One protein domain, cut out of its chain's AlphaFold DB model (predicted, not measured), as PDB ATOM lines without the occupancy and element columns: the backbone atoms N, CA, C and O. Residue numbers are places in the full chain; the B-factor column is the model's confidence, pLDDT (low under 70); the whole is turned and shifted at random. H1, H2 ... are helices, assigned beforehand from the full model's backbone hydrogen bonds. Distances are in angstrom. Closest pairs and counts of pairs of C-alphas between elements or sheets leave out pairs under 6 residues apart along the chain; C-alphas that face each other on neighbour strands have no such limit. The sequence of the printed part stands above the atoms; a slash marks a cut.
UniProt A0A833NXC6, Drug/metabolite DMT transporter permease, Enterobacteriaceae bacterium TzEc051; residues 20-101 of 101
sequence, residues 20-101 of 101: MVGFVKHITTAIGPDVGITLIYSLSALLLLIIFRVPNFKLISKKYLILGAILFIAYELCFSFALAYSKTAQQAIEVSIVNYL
ATOM      1  N   MET A  20     -38.104  35.058 -56.914       90.81
ATOM      2  CA  MET A  20     -38.659  34.130 -55.921       90.81
ATOM      3  C   MET A  20     -39.605  33.106 -56.560       90.81
ATOM      4  O   MET A  20     -39.507  31.918 -56.256       90.81
ATOM      5  N   VAL A  21     -40.475  33.529 -57.482       89.38
ATOM      6  CA  VAL A  21     -41.438  32.638 -58.158       89.38
ATOM      7  C   VAL A  21     -40.719  31.526 -58.929       89.38
ATOM      8  O   VAL A  21     -41.048  30.345 -58.795       89.38
ATOM      9  N   GLY A  22     -39.689  31.894 -59.696       89.25
ATOM     10  CA  GLY A  22     -38.853  30.939 -60.425       89.25
ATOM     11  C   GLY A  22     -38.082  30.003 -59.492       89.25
ATOM     12  O   GLY A  22     -38.004  28.804 -59.756       89.25
ATOM     13  N   PHE A  23     -37.570  30.523 -58.373       91.50
ATOM     14  CA  PHE A  23     -36.863  29.733 -57.366       91.50
ATOM     15  C   PHE A  23     -37.769  28.687 -56.704       91.50
ATOM     16  O   PHE A  23     -37.432  27.501 -56.697       91.50
ATOM     17  N   VAL A  24     -38.946  29.094 -56.211       91.62
ATOM     18  CA  VAL A  24     -39.933  28.172 -55.620       91.62
ATOM     19  C   VAL A  24     -40.312  27.103 -56.639       91.62
ATOM     20  O   VAL A  24     -40.344  25.915 -56.307       91.62
ATOM     21  N   LYS A  25     -40.536  27.496 -57.900       89.88
ATOM     22  CA  LYS A  25     -40.879  26.538 -58.945       89.88
ATOM     23  C   LYS A  25     -39.759  25.531 -59.196       89.88
ATOM     24  O   LYS A  25     -40.019  24.334 -59.228       89.88
ATOM     25  N   HIS A  26     -38.523  26.001 -59.319       91.44
ATOM     26  CA  HIS A  26     -37.362  25.150 -59.552       91.44
ATOM     27  C   HIS A  26     -37.190  24.097 -58.446       91.44
ATOM     28  O   HIS A  26     -37.091  22.903 -58.735       91.44
ATOM     29  N   ILE A  27     -37.250  24.518 -57.178       93.19
ATOM     30  CA  ILE A  27     -37.132  23.614 -56.026       93.19
ATOM     31  C   ILE A  27     -38.283  22.603 -55.998       93.19
ATOM     32  O   ILE A  27     -38.053  21.400 -55.903       93.19
ATOM     33  N   THR A  28     -39.526  23.067 -56.139       92.38
ATOM     34  CA  THR A  28     -40.710  22.191 -56.073       92.38
ATOM     35  C   THR A  28     -40.776  21.192 -57.227       92.38
ATOM     36  O   THR A  28     -41.266  20.082 -57.036       92.38
ATOM     37  N   THR A  29     -40.222  21.516 -58.400       90.19
ATOM     38  CA  THR A  29     -40.068  20.542 -59.494       90.19
ATOM     39  C   THR A  29     -38.965  19.513 -59.249       90.19
ATOM     40  O   THR A  29     -39.075  18.398 -59.748       90.19
ATOM     41  N   ALA A  30     -37.918  19.857 -58.491       91.06
ATOM     42  CA  ALA A  30     -36.764  18.985 -58.268       91.06
ATOM     43  C   ALA A  30     -36.989  17.953 -57.150       91.06
ATOM     44  O   ALA A  30     -36.605  16.797 -57.297       91.06
ATOM     45  N   ILE A  31     -37.599  18.366 -56.034       91.88
ATOM     46  CA  ILE A  31     -37.783  17.524 -54.833       91.88
ATOM     47  C   ILE A  31     -39.253  17.232 -54.500       91.88
ATOM     48  O   ILE A  31     -39.540  16.516 -53.543       91.88
ATOM     49  N   GLY A  32     -40.181  17.757 -55.299       91.56
ATOM     50  CA  GLY A  32     -41.620  17.619 -55.103       91.56
ATOM     51  C   GLY A  32     -42.252  18.831 -54.401       91.56
ATOM     52  O   GLY A  32     -41.582  19.537 -53.638       91.56
ATOM     53  N   PRO A  33     -43.547  19.092 -54.652       91.12
ATOM     54  CA  PRO A  33     -44.238  20.290 -54.179       91.12
ATOM     55  C   PRO A  33     -44.336  20.359 -52.651       91.12
ATOM     56  O   PRO A  33     -43.975  21.381 -52.069       91.12
ATOM     57  N   ASP A  34     -44.740  19.272 -51.991       92.69
ATOM     58  CA  ASP A  34     -44.989  19.270 -50.543       92.69
ATOM     59  C   ASP A  34     -43.687  19.442 -49.738       92.69
ATOM     60  O   ASP A  34     -43.592  20.285 -48.840       92.69
ATOM     61  N   VAL A  35     -42.648  18.680 -50.104       93.44
ATOM     62  CA  VAL A  35     -41.325  18.737 -49.458       93.44
ATOM     63  C   VAL A  35     -40.620  20.052 -49.788       93.44
ATOM     64  O   VAL A  35     -40.028  20.665 -48.901       93.44
ATOM     65  N   GLY A  36     -40.722  20.519 -51.036       93.00
ATOM     66  CA  GLY A  36     -40.119  21.772 -51.485       93.00
ATOM     67  C   GLY A  36     -40.637  22.985 -50.721       93.00
ATOM     68  O   GLY A  36     -39.841  23.752 -50.183       93.00
ATOM     69  N   ILE A  37     -41.959  23.128 -50.603       94.50
ATOM     70  CA  ILE A  37     -42.576  24.220 -49.836       94.50
ATOM     71  C   ILE A  37     -42.182  24.133 -48.359       94.50
ATOM     72  O   ILE A  37     -41.746  25.129 -47.775       94.50
ATOM     73  N   THR A  38     -42.281  22.943 -47.760       93.81
ATOM     74  CA  THR A  38     -41.933  22.731 -46.347       93.81
ATOM     75  C   THR A  38     -40.490  23.148 -46.061       93.81
ATOM     76  O   THR A  38     -40.233  23.840 -45.072       93.81
ATOM     77  N   LEU A  39     -39.550  22.780 -46.937       94.50
ATOM     78  CA  LEU A  39     -38.136  23.121 -46.798       94.50
ATOM     79  C   LEU A  39     -37.902  24.634 -46.915       94.50
ATOM     80  O   LEU A  39     -37.209  25.204 -46.072       94.50
ATOM     81  N   ILE A  40     -38.502  25.284 -47.919       94.19
ATOM     82  CA  ILE A  40     -38.360  26.729 -48.154       94.19
ATOM     83  C   ILE A  40     -38.835  27.522 -46.934       94.19
ATOM     84  O   ILE A  40     -38.086  28.362 -46.427       94.19
ATOM     85  N   TYR A  41     -40.036  27.243 -46.420       93.19
ATOM     86  CA  TYR A  41     -40.560  27.973 -45.262       93.19
ATOM     87  C   TYR A  41     -39.818  27.633 -43.968       93.19
ATOM     88  O   TYR A  41     -39.558  28.537 -43.175       93.19
ATOM     89  N   SER A  42     -39.417  26.375 -43.757       93.88
ATOM     90  CA  SER A  42     -38.669  25.981 -42.553       93.88
ATOM     91  C   SER A  42     -37.291  26.643 -42.496       93.88
ATOM     92  O   SER A  42     -36.912  27.201 -41.465       93.88
ATOM     93  N   LEU A  43     -36.554  26.637 -43.613       95.19
ATOM     94  CA  LEU A  43     -35.263  27.322 -43.713       95.19
ATOM     95  C   LEU A  43     -35.426  28.835 -43.569       95.19
ATOM     96  O   LEU A  43     -34.666  29.457 -42.832       95.19
ATOM     97  N   SER A  44     -36.438  29.422 -44.213       93.31
ATOM     98  CA  SER A  44     -36.716  30.859 -44.099       93.31
ATOM     99  C   SER A  44     -37.033  31.260 -42.658       93.31
ATOM    100  O   SER A  44     -36.495  32.248 -42.168       93.31
ATOM    101  N   ALA A  45     -37.841  30.469 -41.946       92.75
ATOM    102  CA  ALA A  45     -38.143  30.698 -40.536       92.75
ATOM    103  C   ALA A  45     -36.881  30.614 -39.664       92.75
ATOM    104  O   ALA A  45     -36.656  31.488 -38.827       92.75
ATOM    105  N   LEU A  46     -36.026  29.610 -39.884       94.69
ATOM    106  CA  LEU A  46     -34.765  29.472 -39.155       94.69
ATOM    107  C   LEU A  46     -33.832  30.668 -39.407       94.69
ATOM    108  O   LEU A  46     -33.302  31.244 -38.458       94.69
ATOM    109  N   LEU A  47     -33.673  31.078 -40.669       94.38
ATOM    110  CA  LEU A  47     -32.860  32.236 -41.046       94.38
ATOM    111  C   LEU A  47     -33.396  33.530 -40.423       94.38
ATOM    112  O   LEU A  47     -32.622  34.308 -39.869       94.38
ATOM    113  N   LEU A  48     -34.716  33.741 -40.446       92.50
ATOM    114  CA  LEU A  48     -35.347  34.898 -39.810       92.50
ATOM    115  C   LEU A  48     -35.087  34.931 -38.301       92.50
ATOM    116  O   LEU A  48     -34.752  35.987 -37.766       92.50
ATOM    117  N   LEU A  49     -35.192  33.785 -37.622       90.88
ATOM    118  CA  LEU A  49     -34.918  33.684 -36.189       90.88
ATOM    119  C   LEU A  49     -33.454  33.995 -35.853       90.88
ATOM    120  O   LEU A  49     -33.199  34.660 -34.847       90.88
ATOM    121  N   ILE A  50     -32.512  33.553 -36.693       92.50
ATOM    122  CA  ILE A  50     -31.076  33.817 -36.522       92.50
ATOM    123  C   ILE A  50     -30.758  35.304 -36.738       92.50
ATOM    124  O   ILE A  50     -30.011  35.883 -35.954       92.50
ATOM    125  N   ILE A  51     -31.323  35.928 -37.778       94.06
ATOM    126  CA  ILE A  51     -30.983  37.305 -38.172       94.06
ATOM    127  C   ILE A  51     -31.692  38.344 -37.293       94.06
ATOM    128  O   ILE A  51     -31.061  39.293 -36.831       94.06
ATOM    129  N   PHE A  52     -32.998  38.189 -37.065       87.62
ATOM    130  CA  PHE A  52     -33.837  39.242 -36.476       87.62
ATOM    131  C   PHE A  52     -34.227  38.999 -35.013       87.62
ATOM    132  O   PHE A  52     -34.748  39.914 -34.374       87.62
ATOM    133  N   ARG A  53     -33.922  37.812 -34.459       84.25
ATOM    134  CA  ARG A  53     -34.316  37.369 -33.108       84.25
ATOM    135  C   ARG A  53     -35.846  37.350 -32.921       84.25
ATOM    136  O   ARG A  53     -36.617  37.877 -33.714       84.25
ATOM    137  N   VAL A  54     -36.319  36.683 -31.868       81.25
ATOM    138  CA  VAL A  54     -37.760  36.572 -31.587       81.25
ATOM    139  C   VAL A  54     -38.320  37.931 -31.132       81.25
ATOM    140  O   VAL A  54     -37.855  38.456 -30.113       81.25
ATOM    141  N   PRO A  55     -39.321  38.502 -31.829       82.31
ATOM    142  CA  PRO A  55     -39.950  39.754 -31.426       82.31
ATOM    143  C   PRO A  55     -40.808  39.578 -30.164       82.31
ATOM    144  O   PRO A  55     -41.327  38.501 -29.868       82.31
ATOM    145  N   ASN A  56     -40.991  40.658 -29.399       81.94
ATOM    146  CA  ASN A  56     -41.810  40.618 -28.188       81.94
ATOM    147  C   ASN A  56     -43.310  40.695 -28.522       81.94
ATOM    148  O   ASN A  56     -43.899  41.773 -28.593       81.94
ATOM    149  N   PHE A  57     -43.947  39.533 -28.663       81.62
ATOM    150  CA  PHE A  57     -45.372  39.404 -28.985       81.62
ATOM    151  C   PHE A  57     -46.330  39.999 -27.937       81.62
ATOM    152  O   PHE A  57     -47.516  40.151 -28.221       81.62
ATOM    153  N   LYS A  58     -45.856  40.354 -26.730       80.62
ATOM    154  CA  LYS A  58     -46.699  40.970 -25.687       80.62
ATOM    155  C   LYS A  58     -47.065  42.428 -25.986       80.62
ATOM    156  O   LYS A  58     -48.011  42.930 -25.390       80.62
ATOM    157  N   LEU A  59     -46.336  43.094 -26.885       83.25
ATOM    158  CA  LEU A  59     -46.595  44.484 -27.282       83.25
ATOM    159  C   LEU A  59     -47.723  44.612 -28.321       83.25
ATOM    160  O   LEU A  59     -48.192  45.714 -28.585       83.25
ATOM    161  N   ILE A  60     -48.160  43.496 -28.911       84.75
ATOM    162  CA  ILE A  60     -49.145  43.456 -29.996       84.75
ATOM    163  C   ILE A  60     -50.463  42.886 -29.455       84.75
ATOM    164  O   ILE A  60     -50.472  41.949 -28.655       84.75
ATOM    165  N   SER A  61     -51.603  43.426 -29.900       89.38
ATOM    166  CA  SER A  61     -52.921  42.883 -29.543       89.38
ATOM    167  C   SER A  61     -53.034  41.415 -29.966       89.38
ATOM    168  O   SER A  61     -52.938  41.096 -31.150       89.38
ATOM    169  N   LYS A  62     -53.285  40.511 -29.007       89.19
ATOM    170  CA  LYS A  62     -53.359  39.058 -29.260       89.19
ATOM    171  C   LYS A  62     -54.375  38.694 -30.344       89.19
ATOM    172  O   LYS A  62     -54.112  37.807 -31.146       89.19
ATOM    173  N   LYS A  63     -55.518  39.390 -30.387       91.50
ATOM    174  CA  LYS A  63     -56.558  39.162 -31.405       91.50
ATOM    175  C   LYS A  63     -56.046  39.493 -32.806       91.50
ATOM    176  O   LYS A  63     -56.255  38.709 -33.722       91.50
ATOM    177  N   TYR A  64     -55.348  40.620 -32.946       91.12
ATOM    178  CA  TYR A  64     -54.747  41.031 -34.214       91.12
ATOM    179  C   TYR A  64     -53.644  40.064 -34.644       91.12
ATOM    180  O   TYR A  64     -53.623  39.637 -35.791       91.12
ATOM    181  N   LEU A  65     -52.781  39.663 -33.706       90.31
ATOM    182  CA  LEU A  65     -51.698  38.726 -33.984       90.31
ATOM    183  C   LEU A  65     -52.231  37.375 -34.476       90.31
ATOM    184  O   LEU A  65     -51.743  36.866 -35.475       90.31
ATOM    185  N   ILE A  66     -53.241  36.810 -33.806       92.81
ATOM    186  CA  ILE A  66     -53.807  35.506 -34.178       92.81
ATOM    187  C   ILE A  66     -54.549  35.596 -35.512       92.81
ATOM    188  O   ILE A  66     -54.297  34.785 -36.397       92.81
ATOM    189  N   LEU A  67     -55.440  36.579 -35.677       95.38
ATOM    190  CA  LEU A  67     -56.219  36.711 -36.908       95.38
ATOM    191  C   LEU A  67     -55.313  37.004 -38.110       95.38
ATOM    192  O   LEU A  67     -55.443  36.354 -39.143       95.38
ATOM    193  N   GLY A  68     -54.371  37.936 -37.951       92.88
ATOM    194  CA  GLY A  68     -53.397  38.281 -38.981       92.88
ATOM    195  C   GLY A  68     -52.499  37.102 -39.341       92.88
ATOM    196  O   GLY A  68     -52.321  36.827 -40.521       92.88
ATOM    197  N   ALA A  69     -51.997  36.358 -38.349       92.12
ATOM    198  CA  ALA A  69     -51.181  35.174 -38.600       92.12
ATOM    199  C   ALA A  69     -51.962  34.079 -39.336       92.12
ATOM    200  O   ALA A  69     -51.443  33.520 -40.292       92.12
ATOM    201  N   ILE A  70     -53.205  33.789 -38.936       96.06
ATOM    202  CA  ILE A  70     -54.025  32.765 -39.601       96.06
ATOM    203  C   ILE A  70     -54.315  33.159 -41.050       96.06
ATOM    204  O   ILE A  70     -54.113  32.337 -41.941       96.06
ATOM    205  N   LEU A  71     -54.756  34.399 -41.296       95.31
ATOM    206  CA  LEU A  71     -55.019  34.876 -42.657       95.31
ATOM    207  C   LEU A  71     -53.754  34.831 -43.514       95.31
ATOM    208  O   LEU A  71     -53.803  34.353 -44.643       95.31
ATOM    209  N   PHE A  72     -52.629  35.287 -42.962       92.94
ATOM    210  CA  PHE A  72     -51.344  35.279 -43.650       92.94
ATOM    211  C   PHE A  72     -50.899  33.858 -44.002       92.94
ATOM    212  O   PHE A  72     -50.579  33.592 -45.153       92.94
ATOM    213  N   ILE A  73     -50.940  32.927 -43.042       94.56
ATOM    214  CA  ILE A  73     -50.560  31.526 -43.260       94.56
ATOM    215  C   ILE A  73     -51.469  30.874 -44.306       94.56
ATOM    216  O   ILE A  73     -50.974  30.194 -45.198       94.56
ATOM    217  N   ALA A  74     -52.785  31.078 -44.218       95.38
ATOM    218  CA  ALA A  74     -53.728  30.504 -45.174       95.38
ATOM    219  C   ALA A  74     -53.464  31.010 -46.599       95.38
ATOM    220  O   ALA A  74     -53.400  30.211 -47.532       95.38
ATOM    221  N   TYR A  75     -53.267  32.320 -46.757       93.94
ATOM    222  CA  TYR A  75     -52.923  32.929 -48.038       93.94
ATOM    223  C   TYR A  75     -51.587  32.399 -48.583       93.94
ATOM    224  O   TYR A  75     -51.546  31.913 -49.712       93.94
ATOM    225  N   GLU A  76     -50.524  32.415 -47.773       92.44
ATOM    226  CA  GLU A  76     -49.181  31.984 -48.182       92.44
ATOM    227  C   GLU A  76     -49.142  30.506 -48.581       92.44
ATOM    228  O   GLU A  76     -48.520  30.147 -49.581       92.44
ATOM    229  N   LEU A  77     -49.845  29.642 -47.843       92.56
ATOM    230  CA  LEU A  77     -49.956  28.228 -48.191       92.56
ATOM    231  C   LEU A  77     -50.687  28.047 -49.522       92.56
ATOM    232  O   LEU A  77     -50.170  27.364 -50.404       92.56
ATOM    233  N   CYS A  78     -51.853  28.673 -49.695       93.31
ATOM    234  CA  CYS A  78     -52.611  28.585 -50.943       93.31
ATOM    235  C   CYS A  78     -51.790  29.075 -52.142       93.31
ATOM    236  O   CYS A  78     -51.740  28.392 -53.166       93.31
ATOM    237  N   PHE A  79     -51.114  30.218 -52.008       91.75
ATOM    238  CA  PHE A  79     -50.276  30.786 -53.060       91.75
ATOM    239  C   PHE A  79     -49.097  29.870 -53.409       91.75
ATOM    240  O   PHE A  79     -48.915  29.498 -54.571       91.75
ATOM    241  N   SER A  80     -48.336  29.433 -52.403       91.44
ATOM    242  CA  SER A  80     -47.169  28.572 -52.608       91.44
ATOM    243  C   SER A  80     -47.538  27.219 -53.210       91.44
ATOM    244  O   SER A  80     -46.849  26.747 -54.116       91.44
ATOM    245  N   PHE A  81     -48.643  26.607 -52.775       91.12
ATOM    246  CA  PHE A  81     -49.118  25.352 -53.358       91.12
ATOM    247  C   PHE A  81     -49.659  25.531 -54.778       91.12
ATOM    248  O   PHE A  81     -49.338  24.712 -55.640       91.12
ATOM    249  N   ALA A  82     -50.403  26.603 -55.068       91.88
ATOM    250  CA  ALA A  82     -50.834  26.909 -56.435       91.88
ATOM    251  C   ALA A  82     -49.630  27.063 -57.380       91.88
ATOM    252  O   ALA A  82     -49.631  26.537 -58.497       91.88
ATOM    253  N   LEU A  83     -48.567  27.715 -56.904       91.81
ATOM    254  CA  LEU A  83     -47.325  27.860 -57.648       91.81
ATOM    255  C   LEU A  83     -46.601  26.517 -57.827       91.81
ATOM    256  O   LEU A  83     -46.180  26.185 -58.938       91.81
ATOM    257  N   ALA A  84     -46.481  25.714 -56.773       90.69
ATOM    258  CA  ALA A  84     -45.787  24.430 -56.822       90.69
ATOM    259  C   ALA A  84     -46.477  23.424 -57.757       90.69
ATOM    260  O   ALA A  84     -45.807  22.782 -58.570       90.69
ATOM    261  N   TYR A  85     -47.810  23.358 -57.716       91.56
ATOM    262  CA  TYR A  85     -48.623  22.468 -58.551       91.56
ATOM    263  C   TYR A  85     -48.851  22.965 -59.987       91.56
ATOM    264  O   TYR A  85     -49.422  22.234 -60.802       91.56
ATOM    265  N   SER A  86     -48.393  24.171 -60.342       91.38
ATOM    266  CA  SER A  86     -48.423  24.639 -61.735       91.38
ATOM    267  C   SER A  86     -47.712  23.647 -62.672       91.38
ATOM    268  O   SER A  86     -46.702  23.050 -62.309       91.38
ATOM    269  N   LYS A  87     -48.212  23.411 -63.886       85.69
ATOM    270  CA  LYS A  87     -47.605  22.399 -64.777       85.69
ATOM    271  C   LYS A  87     -46.536  22.977 -65.698       85.69
ATOM    272  O   LYS A  87     -45.613  22.270 -66.088       85.69
ATOM    273  N   THR A  88     -46.649  24.257 -66.034       88.50
ATOM    274  CA  THR A  88     -45.749  24.952 -66.958       88.50
ATOM    275  C   THR A  88     -45.193  26.220 -66.321       88.50
ATOM    276  O   THR A  88     -45.788  26.783 -65.401       88.50
ATOM    277  N   ALA A  89     -44.059  26.701 -66.838       85.50
ATOM    278  CA  ALA A  89     -43.500  27.990 -66.431       85.50
ATOM    279  C   ALA A  89     -44.487  29.145 -66.681       85.50
ATOM    280  O   ALA A  89     -44.568  30.067 -65.877       85.50
ATOM    281  N   GLN A  90     -45.290  29.064 -67.745       89.06
ATOM    282  CA  GLN A  90     -46.329  30.051 -68.027       89.06
ATOM    283  C   GLN A  90     -47.413  30.067 -66.941       89.06
ATOM    284  O   GLN A  90     -47.740  31.132 -66.433       89.06
ATOM    285  N   GLN A  91     -47.914  28.903 -66.520       89.62
ATOM    286  CA  GLN A  91     -48.928  28.828 -65.465       89.62
ATOM    287  C   GLN A  91     -48.386  29.351 -64.123       89.62
ATOM    288  O   GLN A  91     -49.111  29.992 -63.370       89.62
ATOM    289  N   ALA A  92     -47.102  29.125 -63.827       88.38
ATOM    290  CA  ALA A  92     -46.449  29.712 -62.657       88.38
ATOM    291  C   ALA A  92     -46.448  31.253 -62.706       88.38
ATOM    292  O   ALA A  92     -46.714  31.909 -61.699       88.38
ATOM    293  N   ILE A  93     -46.196  31.826 -63.887       87.50
ATOM    294  CA  ILE A  93     -46.257  33.275 -64.112       87.50
ATOM    295  C   ILE A  93     -47.699  33.784 -63.975       87.50
ATOM    296  O   ILE A  93     -47.916  34.781 -63.296       87.50
ATOM    297  N   GLU A  94     -48.689  33.095 -64.546       89.38
ATOM    298  CA  GLU A  94     -50.110  33.464 -64.436       89.38
ATOM    299  C   GLU A  94     -50.577  33.508 -62.974       89.38
ATOM    300  O   GLU A  94     -51.184  34.490 -62.553       89.38
ATOM    301  N   VAL A  95     -50.217  32.499 -62.172       90.50
ATOM    302  CA  VAL A  95     -50.496  32.468 -60.724       90.50
ATOM    303  C   VAL A  95     -49.863  33.671 -60.022       90.50
ATOM    304  O   VAL A  95     -50.506  34.318 -59.198       90.50
ATOM    305  N   SER A  96     -48.621  34.019 -60.374       85.69
ATOM    306  CA  SER A  96     -47.953  35.197 -59.817       85.69
ATOM    307  C   SER A  96     -48.607  36.516 -60.234       85.69
ATOM    308  O   SER A  96     -48.586  37.456 -59.444       85.69
ATOM    309  N   ILE A  97     -49.145  36.617 -61.452       87.44
ATOM    310  CA  ILE A  97     -49.838  37.821 -61.931       87.44
ATOM    311  C   ILE A  97     -51.163  37.991 -61.190       87.44
ATOM    312  O   ILE A  97     -51.448  39.086 -60.718       87.44
ATOM    313  N   VAL A  98     -51.942  36.914 -61.037       88.38
ATOM    314  CA  VAL A  98     -53.204  36.932 -60.275       88.38
ATOM    315  C   VAL A  98     -52.964  37.344 -58.827       88.38
ATOM    316  O   VAL A  98     -53.765  38.071 -58.260       88.38
ATOM    317  N   ASN A  99     -51.842  36.930 -58.246       86.19
ATOM    318  CA  ASN A  99     -51.461  37.337 -56.898       86.19
ATOM    319  C   ASN A  99     -51.104  38.832 -56.770       86.19
ATOM    320  O   ASN A  99     -51.112  39.372 -55.670       86.19
ATOM    321  N   TYR A 100     -50.723  39.482 -57.871       76.19
ATOM    322  CA  TYR A 100     -50.334  40.895 -57.903       76.19
ATOM    323  C   TYR A 100     -51.488  41.852 -58.235       76.19
ATOM    324  O   TYR A 100     -51.312  43.063 -58.081       76.19
ATOM    325  N   LEU A 101     -52.609  41.322 -58.732       63.66
ATOM    326  CA  LEU A 101     -53.840  42.051 -59.060       63.66
ATOM    327  C   LEU A 101     -54.667  42.328 -57.799       63.66
ATOM    328  O   LEU A 101     -55.181  43.466 -57.703       63.66
TER     329      LEU A 101
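AT A GLANCE: This is residues 20 to 101 of the 101 residues of the protein "Drug/metabolite DMT transporter permease" of Enterobacteriaceae bacterium TzEc051 (UniProt A0A833NXC6). The two long helices, H3 and H2, make a V, bridged across its open end by residues 53 to 61; short H1 and H4 pack at its point. The 82 printed residues are all helix in class, with four named helices, H1 to H4 in chain order; the whole is loose, radius of gyration of the C-alphas 15.0 A, spanning 44 by 28 by 17 A.

IN THESE COORDINATES: H3, residues 62 to 84, is 32.1 A long and ends at C-alpha (-45.787, 24.430, -56.822). H2 is residues 33 to 52, 27.9 A. H1, residues 20 to 31, begins at C-alpha (-38.659, 34.130, -55.921). H4 is residues 89 to 100.

HOW THE PARTS SIT: H3 touches H2 in a hairpin, a steep tilt of 44 degrees, closest C-alphas Ala 84 and Pro 33, 5.2 A. H3 and H4, also a hairpin, touch at a shallow tilt of 24 degrees. H2 and H4 are apart. In each helix every O i to N i+4 pair is within hydrogen-bond range.

THE WHOLE: The printed part has no cut and no long link. Residue 101 alone is under pLDDT 70.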